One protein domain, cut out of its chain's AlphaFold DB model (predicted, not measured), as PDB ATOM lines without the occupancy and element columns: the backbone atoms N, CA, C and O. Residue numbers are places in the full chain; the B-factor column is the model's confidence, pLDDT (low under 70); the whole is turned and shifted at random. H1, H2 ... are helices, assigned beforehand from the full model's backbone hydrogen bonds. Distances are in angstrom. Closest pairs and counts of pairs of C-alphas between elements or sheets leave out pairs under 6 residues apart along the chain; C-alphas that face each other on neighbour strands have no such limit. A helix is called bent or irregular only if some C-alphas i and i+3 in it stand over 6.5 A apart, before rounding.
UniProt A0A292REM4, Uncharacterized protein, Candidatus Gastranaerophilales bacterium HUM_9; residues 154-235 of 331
ATOM      1  N   SER A 154      -1.629  10.079  31.407       51.12
ATOM      2  CA  SER A 154      -2.689  10.881  32.034       51.12
ATOM      3  C   SER A 154      -4.065  10.219  31.922       51.12
ATOM      4  O   SER A 154      -4.877  10.362  32.830       51.12
ATOM      5  N   ASN A 155      -4.341   9.500  30.829       49.34
ATOM      6  CA  ASN A 155      -5.642   8.860  30.627       49.34
ATOM      7  C   ASN A 155      -5.753   7.543  31.401       49.34
ATOM      8  O   ASN A 155      -6.766   7.329  32.060       49.34
ATOM      9  N   LYS A 156      -4.699   6.711  31.404       48.03
ATOM     10  CA  LYS A 156      -4.670   5.461  32.189       48.03
ATOM     11  C   LYS A 156      -4.801   5.717  33.692       48.03
ATOM     12  O   LYS A 156      -5.597   5.059  34.350       48.03
ATOM     13  N   SER A 157      -4.097   6.722  34.217       63.19
ATOM     14  CA  SER A 157      -4.213   7.112  35.631       63.19
ATOM     15  C   SER A 157      -5.592   7.684  35.984       63.19
ATOM     16  O   SER A 157      -6.084   7.450  37.085       63.19
ATOM     17  N   MET A 158      -6.262   8.377  35.054       61.78
ATOM     18  CA  MET A 158      -7.642   8.833  35.263       61.78
ATOM     19  C   MET A 158      -8.664   7.693  35.198       61.78
ATOM     20  O   MET A 158      -9.638   7.696  35.945       61.78
ATOM     21  N   GLU A 159      -8.489   6.731  34.296       67.88
ATOM     22  CA  GLU A 159      -9.362   5.556  34.211       67.88
ATOM     23  C   GLU A 159      -9.241   4.683  35.463       67.88
ATOM     24  O   GLU A 159     -10.259   4.285  36.028       67.88
ATOM     25  N   GLU A 160      -8.018   4.472  35.956       67.50
ATOM     26  CA  GLU A 160      -7.764   3.820  37.245       67.50
ATOM     27  C   GLU A 160      -8.400   4.603  38.402       67.50
ATOM     28  O   GLU A 160      -9.087   4.020  39.238       67.50
ATOM     29  N   TYR A 161      -8.278   5.933  38.407       68.31
ATOM     30  CA  TYR A 161      -8.910   6.777  39.418       68.31
ATOM     31  C   TYR A 161     -10.444   6.673  39.407       68.31
ATOM     32  O   TYR A 161     -11.055   6.477  40.452       68.31
ATOM     33  N   LYS A 162     -11.076   6.738  38.228       75.62
ATOM     34  CA  LYS A 162     -12.529   6.538  38.055       75.62
ATOM     35  C   LYS A 162     -12.991   5.168  38.543       75.62
ATOM     36  O   LYS A 162     -14.087   5.053  39.092       75.62
ATOM     37  N   ARG A 163     -12.173   4.137  38.318       77.56
ATOM     38  CA  ARG A 163     -12.465   2.764  38.733       77.56
ATOM     39  C   ARG A 163     -12.404   2.612  40.251       77.56
ATOM     40  O   ARG A 163     -13.285   1.978  40.821       77.56
ATOM     41  N   ASP A 164     -11.397   3.197  40.889       78.00
ATOM     42  CA  ASP A 164     -11.086   2.915  42.293       78.00
ATOM     43  C   ASP A 164     -11.700   3.942  43.264       78.00
ATOM     44  O   ASP A 164     -11.906   3.631  44.437       78.00
ATOM     45  N   PHE A 165     -12.067   5.136  42.785       81.31
ATOM     46  CA  PHE A 165     -12.618   6.226  43.594       81.31
ATOM     47  C   PHE A 165     -13.945   6.759  43.046       81.31
ATOM     48  O   PHE A 165     -14.238   6.685  41.849       81.31
ATOM     49  N   VAL A 166     -14.751   7.319  43.951       80.81
ATOM     50  CA  VAL A 166     -15.881   8.177  43.590       80.81
ATOM     51  C   VAL A 166     -15.326   9.463  42.985       80.81
ATOM     52  O   VAL A 166     -14.379  10.059  43.499       80.81
ATOM     53  N   THR A 167     -15.888   9.872  41.859       80.12
ATOM     54  CA  THR A 167     -15.461  11.049  41.112       80.12
ATOM     55  C   THR A 167     -16.180  12.298  41.595       80.12
ATOM     56  O   THR A 167     -17.340  12.257  41.994       80.12
ATOM     57  N   SER A 168     -15.519  13.447  41.470       76.12
ATOM     58  CA  SER A 168     -16.158  14.743  41.702       76.12
ATOM     59  C   SER A 168     -17.359  14.991  40.779       76.12
ATOM     60  O   SER A 168     -18.313  15.639  41.188       76.12
ATOM     61  N   GLY A 169     -17.341  14.427  39.563       78.94
ATOM     62  CA  GLY A 169     -18.476  14.457  38.639       78.94
ATOM     63  C   GLY A 169     -19.724  13.799  39.229       78.94
ATOM     64  O   GLY A 169     -20.783  14.416  39.225       78.94
ATOM     65  N   GLU A 170     -19.571  12.608  39.822       82.06
ATOM     66  CA  GLU A 170     -20.669  11.900  40.498       82.06
ATOM     67  C   GLU A 170     -21.257  12.723  41.652       82.06
ATOM     68  O   GLU A 170     -22.471  12.722  41.819       82.06
ATOM     69  N   LEU A 171     -20.438  13.462  42.411       83.62
ATOM     70  CA  LEU A 171     -20.948  14.399  43.419       83.62
ATOM     71  C   LEU A 171     -21.759  15.522  42.759       83.62
ATOM     72  O   LEU A 171     -22.909  15.748  43.116       83.62
ATOM     73  N   THR A 172     -21.166  16.227  41.790       83.62
ATOM     74  CA  THR A 172     -21.796  17.408  41.177       83.62
ATOM     75  C   THR A 172     -23.054  17.098  40.373       83.62
ATOM     76  O   THR A 172     -23.863  17.997  40.159       83.62
ATOM     77  N   ASP A 173     -23.225  15.857  39.918       85.25
ATOM     78  CA  ASP A 173     -24.424  15.410  39.208       85.25
ATOM     79  C   ASP A 173     -25.598  15.128  40.166       85.25
ATOM     80  O   ASP A 173     -26.752  15.146  39.738       85.25
ATOM     81  N   CYS A 174     -25.323  14.900  41.456       84.44
ATOM     82  CA  CYS A 174     -26.338  14.682  42.493       84.44
ATOM     83  C   CYS A 174     -26.849  15.971  43.156       84.44
ATOM     84  O   CYS A 174     -27.777  15.899  43.957       84.44
ATOM     85  N   LEU A 175     -26.247  17.124  42.856       87.50
ATOM     86  CA  LEU A 175     -26.563  18.401  43.497       87.50
ATOM     87  C   LEU A 175     -27.590  19.201  42.693       87.50
ATOM     88  O   LEU A 175     -27.528  19.248  41.459       87.50
ATOM     89  N   ASP A 176     -28.503  19.874  43.395       87.88
ATOM     90  CA  ASP A 176     -29.465  20.780  42.773       87.88
ATOM     91  C   ASP A 176     -28.905  22.206  42.696       87.88
ATOM     92  O   ASP A 176     -28.504  22.796  43.695       87.88
ATOM     93  N   TYR A 177     -28.909  22.766  41.486       83.81
ATOM     94  CA  TYR A 177     -28.463  24.127  41.176       83.81
ATOM     95  C   TYR A 177     -29.603  25.013  40.655       83.81
ATOM     96  O   TYR A 177     -29.342  26.096  40.125       83.81
ATOM     97  N   SER A 178     -30.851  24.546  40.726       83.88
ATOM     98  CA  SER A 178     -32.030  25.188  40.140       83.88
ATOM     99  C   SER A 178     -32.174  26.659  40.551       83.88
ATOM    100  O   SER A 178     -32.352  27.521  39.689       83.88
ATOM    101  N   GLU A 179     -31.982  26.983  41.828       77.88
ATOM    102  CA  GLU A 179     -32.152  28.345  42.354       77.88
ATOM    103  C   GLU A 179     -31.084  29.339  41.870       77.88
ATOM    104  O   GLU A 179     -31.349  30.535  41.702       77.88
ATOM    105  N   ILE A 180     -29.882  28.845  41.562       77.19
ATOM    106  CA  ILE A 180     -28.752  29.661  41.102       77.19
ATOM    107  C   ILE A 180     -28.459  29.499  39.605       77.19
ATOM    108  O   ILE A 180     -27.523  30.108  39.086       77.19
ATOM    109  N   CYS A 181     -29.277  28.738  38.869       76.88
ATOM    110  CA  CYS A 181     -29.040  28.414  37.457       76.88
ATOM    111  C   CYS A 181     -29.004  29.646  36.533       76.88
ATOM    112  O   CYS A 181     -28.315  29.640  35.508       76.88
ATOM    113  N   LYS A 182     -29.687  30.731  36.930       74.00
ATOM    114  CA  LYS A 182     -29.637  32.045  36.267       74.00
ATOM    115  C   LYS A 182     -28.227  32.653  36.249       74.00
ATOM    116  O   LYS A 182     -27.925  33.460  35.372       74.00
ATOM    117  N   TYR A 183     -27.339  32.212  37.142       72.56
ATOM    118  CA  TYR A 183     -25.953  32.661  37.273       72.56
ATOM    119  C   TYR A 183     -24.972  31.602  36.746       72.56
ATOM    120  O   TYR A 183     -24.132  31.076  37.471       72.56
ATOM    121  N   GLN A 184     -25.054  31.266  35.454       71.06
ATOM    122  CA  GLN A 184     -24.298  30.146  34.856       71.06
ATOM    123  C   GLN A 184     -22.780  30.165  35.129       71.06
ATOM    124  O   GLN A 184     -22.153  29.109  35.252       71.06
ATOM    125  N   LYS A 185     -22.175  31.356  35.218       72.69
ATOM    126  CA  LYS A 185     -20.750  31.497  35.551       72.69
ATOM    127  C   LYS A 185     -20.469  31.067  36.989       72.69
ATOM    128  O   LYS A 185     -19.542  30.293  37.201       72.69
ATOM    129  N   ASP A 186     -21.295  31.498  37.932       70.88
ATOM    130  CA  ASP A 186     -21.130  31.183  39.350       70.88
ATOM    131  C   ASP A 186     -21.425  29.709  39.618       70.88
ATOM    132  O   ASP A 186     -20.664  29.062  40.325       70.88
ATOM    133  N   VAL A 187     -22.409  29.122  38.926       77.12
ATOM    134  CA  VAL A 187     -22.641  27.666  38.939       77.12
ATOM    135  C   VAL A 187     -21.406  26.900  38.469       77.12
ATOM    136  O   VAL A 187     -21.030  25.896  39.067       77.12
ATOM    137  N   THR A 188     -20.745  27.367  37.407       76.25
ATOM    138  CA  THR A 188     -19.532  26.714  36.888       76.25
ATOM    139  C   THR A 188     -18.398  26.760  37.912       76.25
ATOM    140  O   THR A 188     -17.709  25.761  38.119       76.25
ATOM    141  N   VAL A 189     -18.214  27.905  38.572       77.31
ATOM    142  CA  VAL A 189     -17.181  28.065  39.600       77.31
ATOM    143  C   VAL A 189     -17.519  27.251  40.849       77.31
ATOM    144  O   VAL A 189     -16.644  26.573  41.381       77.31
ATOM    145  N   LEU A 190     -18.781  27.241  41.274       81.25
ATOM    146  CA  LEU A 190     -19.241  26.472  42.424       81.25
ATOM    147  C   LEU A 190     -19.049  24.970  42.200       81.25
ATOM    148  O   LEU A 190     -18.496  24.291  43.059       81.25
ATOM    149  N   LYS A 191     -19.392  24.463  41.009       81.56
ATOM    150  CA  LYS A 191     -19.097  23.077  40.614       81.56
ATOM    151  C   LYS A 191     -17.607  22.760  40.712       81.56
ATOM    152  O   LYS A 191     -17.248  21.703  41.226       81.56
ATOM    153  N   ALA A 192     -16.740  23.662  40.252       74.94
ATOM    154  CA  ALA A 192     -15.293  23.472  40.321       74.94
ATOM    155  C   ALA A 192     -14.764  23.476  41.767       74.94
ATOM    156  O   ALA A 192     -13.905  22.662  42.096       74.94
ATOM    157  N   LEU A 193     -15.289  24.346  42.634       78.25
ATOM    158  CA  LEU A 193     -14.899  24.418  44.044       78.25
ATOM    159  C   LEU A 193     -15.355  23.197  44.836       78.25
ATOM    160  O   LEU A 193     -14.545  22.587  45.528       78.25
ATOM    161  N   LEU A 194     -16.619  22.799  44.681       80.19
ATOM    162  CA  LEU A 194     -17.152  21.589  45.305       80.19
ATOM    163  C   LEU A 194     -16.383  20.350  44.828       80.19
ATOM    164  O   LEU A 194     -16.029  19.494  45.628       80.19
ATOM    165  N   SER A 195     -16.024  20.304  43.540       74.56
ATOM    166  CA  SER A 195     -15.177  19.242  42.986       74.56
ATOM    167  C   SER A 195     -13.757  19.233  43.555       74.56
ATOM    168  O   SER A 195     -13.181  18.162  43.720       74.56
ATOM    169  N   GLY A 196     -13.170  20.408  43.801       69.50
ATOM    170  CA  GLY A 196     -11.812  20.548  44.330       69.50
ATOM    171  C   GLY A 196     -11.702  20.234  45.822       69.50
ATOM    172  O   GLY A 196     -10.665  19.741  46.257       69.50
ATOM    173  N   ASN A 197     -12.775  20.478  46.576       70.88
ATOM    174  CA  ASN A 197     -12.854  20.226  48.016       70.88
ATOM    175  C   ASN A 197     -13.414  18.837  48.360       70.88
ATOM    176  O   ASN A 197     -13.455  18.473  49.532       70.88
ATOM    177  N   PHE A 198     -13.857  18.063  47.366       75.56
ATOM    178  CA  PHE A 198     -14.393  16.727  47.591       75.56
ATOM    179  C   PHE A 198     -13.292  15.761  48.040       75.56
ATOM    180  O   PHE A 198     -12.307  15.527  47.330       75.56
ATOM    181  N   GLU A 199     -13.473  15.181  49.225       77.44
ATOM    182  CA  GLU A 199     -12.557  14.180  49.752       77.44
ATOM    183  C   GLU A 199     -12.579  12.913  48.888       77.44
ATOM    184  O   GLU A 199     -13.609  12.481  48.369       77.44
ATOM    185  N   ARG A 200     -11.411  12.295  48.712       77.94
ATOM    186  CA  ARG A 200     -11.290  11.079  47.906       77.94
ATOM    187  C   ARG A 200     -11.907   9.895  48.641       77.94
ATOM    188  O   ARG A 200     -11.280   9.318  49.523       77.94
ATOM    189  N   ILE A 201     -13.083   9.464  48.198       81.81
ATOM    190  CA  ILE A 201     -13.749   8.269  48.726       81.81
ATOM    191  C   ILE A 201     -13.437   7.074  47.822       81.81
ATOM    192  O   ILE A 201     -13.721   7.100  46.622       81.81
ATOM    193  N   ARG A 202     -12.860   6.007  48.382       81.81
ATOM    194  CA  ARG A 202     -12.630   4.762  47.635       81.81
ATOM    195  C   ARG A 202     -13.939   4.011  47.394       81.81
ATOM    196  O   ARG A 202     -14.823   3.986  48.248       81.81
ATOM    197  N   ARG A 203     -14.064   3.343  46.244       83.19
ATOM    198  CA  ARG A 203     -15.274   2.578  45.904       83.19
ATOM    199  C   ARG A 203     -15.449   1.303  46.730       83.19
ATOM    200  O   ARG A 203     -16.588   0.856  46.860       83.19
ATOM    201  N   ASP A 204     -14.357   0.746  47.250       86.69
ATOM    202  CA  ASP A 204     -14.311  -0.457  48.090       86.69
ATOM    203  C   ASP A 204     -14.431  -0.166  49.599       86.69
ATOM    204  O   ASP A 204     -14.452  -1.103  50.394       86.69
ATOM    205  N   ASP A 205     -14.548   1.106  49.998       85.75
ATOM    206  CA  ASP A 205     -14.777   1.493  51.393       85.75
ATOM    207  C   ASP A 205     -16.175   1.013  51.862       85.75
ATOM    208  O   ASP A 205     -17.180   1.346  51.219       85.75
ATOM    209  N   PRO A 206     -16.286   0.244  52.964       85.25
ATOM    210  CA  PRO A 206     -17.576  -0.205  53.498       85.25
ATOM    211  C   PRO A 206     -18.494   0.950  53.933       85.25
ATOM    212  O   PRO A 206     -19.714   0.801  53.890       85.25
ATOM    213  N   GLU A 207     -17.932   2.105  54.295       90.12
ATOM    214  CA  GLU A 207     -18.660   3.317  54.700       90.12
ATOM    215  C   GLU A 207     -18.873   4.292  53.532       90.12
ATOM    216  O   GLU A 207     -19.387   5.396  53.719       90.12
ATOM    217  N   ARG A 208     -18.505   3.910  52.298       85.25
ATOM    218  CA  ARG A 208     -18.581   4.776  51.108       85.25
ATOM    219  C   ARG A 208     -19.930   5.471  50.965       85.25
ATOM    220  O   ARG A 208     -19.969   6.651  50.641       85.25
ATOM    221  N   SER A 209     -21.027   4.734  51.149       83.19
ATOM    222  CA  SER A 209     -22.377   5.281  50.967       83.19
ATOM    223  C   SER A 209     -22.690   6.385  51.973       83.19
ATOM    224  O   SER A 209     -23.330   7.364  51.610       83.19
ATOM    225  N   GLU A 210     -22.239   6.229  53.216       86.06
ATOM    226  CA  GLU A 210     -22.452   7.206  54.282       86.06
ATOM    227  C   GLU A 210     -21.570   8.440  54.065       86.06
ATOM    228  O   GLU A 210     -22.073   9.561  54.060       86.06
ATOM    229  N   LYS A 211     -20.280   8.239  53.761       84.44
ATOM    230  CA  LYS A 211     -19.341   9.331  53.450       84.44
ATOM    231  C   LYS A 211     -19.781  10.137  52.229       84.44
ATOM    232  O   LYS A 211     -19.710  11.361  52.240       84.44
ATOM    233  N   PHE A 212     -20.260   9.460  51.186       87.19
ATOM    234  CA  PHE A 212     -20.746  10.126  49.981       87.19
ATOM    235  C   PHE A 212     -22.076  10.847  50.217       87.19
ATOM    236  O   PHE A 212     -22.230  11.974  49.760       87.19
ATOM    237  N   GLY A 213     -23.001  10.244  50.974       82.88
ATOM    238  CA  GLY A 213     -24.247  10.899  51.380       82.88
ATOM    239  C   GLY A 213     -23.989  12.184  52.166       82.88
ATOM    240  O   GLY A 213     -24.509  13.232  51.803       82.88
ATOM    241  N   LYS A 214     -23.092  12.130  53.156       87.75
ATOM    242  CA  LYS A 214     -22.677  13.310  53.922       87.75
ATOM    243  C   LYS A 214     -22.040  14.386  53.037       87.75
ATOM    244  O   LYS A 214     -22.366  15.557  53.168       87.75
ATOM    245  N   ALA A 215     -21.184  13.998  52.091       81.31
ATOM    246  CA  ALA A 215     -20.587  14.945  51.152       81.31
ATOM    247  C   ALA A 215     -21.629  15.623  50.243       81.31
ATOM    248  O   ALA A 215     -21.471  16.799  49.920       81.31
ATOM    249  N   ILE A 216     -22.689  14.909  49.840       87.25
ATOM    250  CA  ILE A 216     -23.826  15.499  49.116       87.25
ATOM    251  C   ILE A 216     -24.560  16.496  50.016       87.25
ATOM    252  O   ILE A 216     -24.815  17.611  49.577       87.25
ATOM    253  N   GLU A 217     -24.874  16.123  51.258       84.69
ATOM    254  CA  GLU A 217     -25.567  16.996  52.215       84.69
ATOM    255  C   GLU A 217     -24.776  18.283  52.494       84.69
ATOM    256  O   GLU A 217     -25.323  19.379  52.371       84.69
ATOM    257  N   ASP A 218     -23.477  18.171  52.779       85.31
ATOM    258  CA  ASP A 218     -22.593  19.312  53.045       85.31
ATOM    259  C   ASP A 218     -22.465  20.230  51.810       85.31
ATOM    260  O   ASP A 218     -22.495  21.465  51.906       85.31
ATOM    261  N   ALA A 219     -22.355  19.638  50.615       83.62
ATOM    262  CA  ALA A 219     -22.285  20.386  49.365       83.62
ATOM    263  C   ALA A 219     -23.618  21.069  49.020       83.62
ATOM    264  O   ALA A 219     -23.608  22.219  48.576       83.62
ATOM    265  N   GLN A 220     -24.753  20.406  49.259       87.50
ATOM    266  CA  GLN A 220     -26.074  20.988  49.041       87.50
ATOM    267  C   GLN A 220     -26.332  22.132  50.022       87.50
ATOM    268  O   GLN A 220     -26.716  23.212  49.590       87.50
ATOM    269  N   ALA A 221     -25.987  21.969  51.303       86.00
ATOM    270  CA  ALA A 221     -26.076  23.044  52.291       86.00
ATOM    271  C   ALA A 221     -25.261  24.284  51.878       86.00
ATOM    272  O   ALA A 221     -25.680  25.420  52.100       86.00
ATOM    273  N   THR A 222     -24.110  24.080  51.229       85.81
ATOM    274  CA  THR A 222     -23.302  25.178  50.675       85.81
ATOM    275  C   THR A 222     -24.014  25.880  49.515       85.81
ATOM    276  O   THR A 222     -23.992  27.110  49.436       85.81
ATOM    277  N   ILE A 223     -24.644  25.124  48.611       86.12
ATOM    278  CA  ILE A 223     -25.422  25.688  47.499       86.12
ATOM    279  C   ILE A 223     -26.612  26.485  48.036       86.12
ATOM    280  O   ILE A 223     -26.790  27.635  47.637       86.12
ATOM    281  N   ASP A 224     -27.363  25.912  48.973       84.62
ATOM    282  CA  ASP A 224     -28.549  26.526  49.570       84.62
ATOM    283  C   ASP A 224     -28.184  27.824  50.308       84.62
ATOM    284  O   ASP A 224     -28.861  28.843  50.168       84.62
ATOM    285  N   ALA A 225     -27.057  27.843  51.031       83.69
ATOM    286  CA  ALA A 225     -26.556  29.050  51.687       83.69
ATOM    287  C   ALA A 225     -26.224  30.169  50.682       83.69
ATOM    288  O   ALA A 225     -26.542  31.339  50.914       83.69
ATOM    289  N   ILE A 226     -25.611  29.824  49.544       83.31
ATOM    290  CA  ILE A 226     -25.310  30.784  48.470       83.31
ATOM    291  C   ILE A 226     -26.599  31.275  47.804       83.31
ATOM    292  O   ILE A 226     -26.740  32.474  47.553       83.31
ATOM    293  N   ALA A 227     -27.544  30.374  47.538       83.69
ATOM    294  CA  ALA A 227     -28.834  30.712  46.950       83.69
ATOM    295  C   ALA A 227     -29.608  31.693  47.843       83.69
ATOM    296  O   ALA A 227     -30.011  32.764  47.379       83.69
ATOM    297  N   HIS A 228     -29.698  31.393  49.141       84.19
ATOM    298  CA  HIS A 228     -30.315  32.262  50.138       84.19
ATOM    299  C   HIS A 228     -29.640  33.639  50.195       84.19
ATOM    300  O   HIS A 228     -30.313  34.671  50.229       84.19
ATOM    301  N   LYS A 229     -28.304  33.691  50.141       83.19
ATOM    302  CA  LYS A 229     -27.562  34.958  50.096       83.19
ATOM    303  C   LYS A 229     -27.927  35.799  48.873       83.19
ATOM    304  O   LYS A 229     -28.200  36.990  49.019       83.19
ATOM    305  N   TYR A 230     -27.969  35.203  47.682       82.44
ATOM    306  CA  TYR A 230     -28.399  35.916  46.476       82.44
ATOM    307  C   TYR A 230     -29.849  36.384  46.570       82.44
ATOM    308  O   TYR A 230     -30.167  37.492  46.129       82.44
ATOM    309  N   GLU A 231     -30.724  35.582  47.173       84.00
ATOM    310  CA  GLU A 231     -32.102  35.984  47.427       84.00
ATOM    311  C   GLU A 231     -32.164  37.222  48.332       84.00
ATOM    312  O   GLU A 231     -32.825  38.201  47.980       84.00
ATOM    313  N   MET A 232     -31.444  37.235  49.455       82.88
ATOM    314  CA  MET A 232     -31.424  38.385  50.365       82.88
ATOM    315  C   MET A 232     -30.819  39.626  49.706       82.88
ATOM    316  O   MET A 232     -31.415  40.704  49.752       82.88
ATOM    317  N   ASN A 233     -29.687  39.473  49.018       82.56
ATOM    318  CA  ASN A 233     -29.010  40.564  48.321       82.56
ATOM    319  C   ASN A 233     -29.884  41.191  47.228       82.56
ATOM    320  O   ASN A 233     -29.827  42.405  47.032       82.56
ATOM    321  N   SER A 234     -30.738  40.402  46.564       81.94
ATOM    322  CA  SER A 234     -31.685  40.900  45.553       81.94
ATOM    323  C   SER A 234     -32.741  41.863  46.090       81.94
ATOM    324  O   SER A 234     -33.371  42.589  45.323       81.94
ATOM    325  N   ARG A 235     -32.938  41.888  47.412       85.56
ATOM    326  CA  ARG A 235     -33.879  42.789  48.090       85.56
ATOM    327  C   ARG A 235     -33.245  44.144  48.433       85.56
ATOM    328  O   ARG A 235     -33.940  45.033  48.936       85.56
TER     329      ARG A 235
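This is residues 154 to 235 of the 331 residues of an uncharacterized protein of Candidatus Gastranaerophilales bacterium HUM_9 (UniProt A0A292REM4). One long helix, H4, makes the length of this loose model; the shorter H3 runs back over part of it at a slant, and the short H2 packs on the last part of H3. At the end where H4 begins, residues 154 to 160 of H1 stick out as a free arm. The printed part has 82 residues with four named helices, in the order H1, H2, H3, H4, and no named strand, and its class is all helix. It is loose, with a radius of gyration of the C-alphas of 14.7 A, and elongated, spanning 48 by 28 by 16 A.

H1, residues 154 to 164, touches no helix, and its residues 154 to 160 stand free. After a tight link of 3 residues comes H2, residues 168 to 173, which is apart from H1. A short link of 10 residues leads to H3, residues 184 to 197, which forms a helical hairpin with H2. H3 touches H2 with residues 191 to 196 alone, and the closest C-alphas, those of Ser 168 and Ser 195, are 4.8 A apart. H2 and H3 run opposite ways at a steep tilt of 42 degrees. Another short link of 10 residues leads to H4, residues 208 to 233. H4 only just touches H2, with 3 pairs of C-alphas within 8 A, and does so with residues 212 to 216 alone; the closest C-alphas are those of Leu 171 and Ile 216, 6.5 A apart. These two run the same way at a steep tilt of 60 degrees. H3 and H4 are close but not clearly touching: their closest C-alphas, those of Leu 194 and Ala 219, are 6.7 A apart. They run opposite ways at a tilt of 36 degrees, only just steep. H1 is apart from both H3 and H4. In H1, H2, H3 and H4 every O i to N i+4 pair is within hydrogen-bond range.

H1 begins at C-alpha 154, at (-2.689, 10.881, 32.034), and is 15.5 A long from first to last C-alpha. H2 measures 8.7 A. H3 begins at C-alpha 184, at (-24.298, 30.146, 34.856), and measures 20.1 A. H4 measures 37.4 A and ends at C-alpha 233, at (-29.010, 40.564, 48.321). No helix is bent or irregular.

The two C-alphas farthest apart, those of Lys 156 and Arg 235, are 50.0 A apart. The printed part has no cut and no long link. The mean pLDDT of the printed part is 79.2; residues 154 to 161 and residue 196 are under 70.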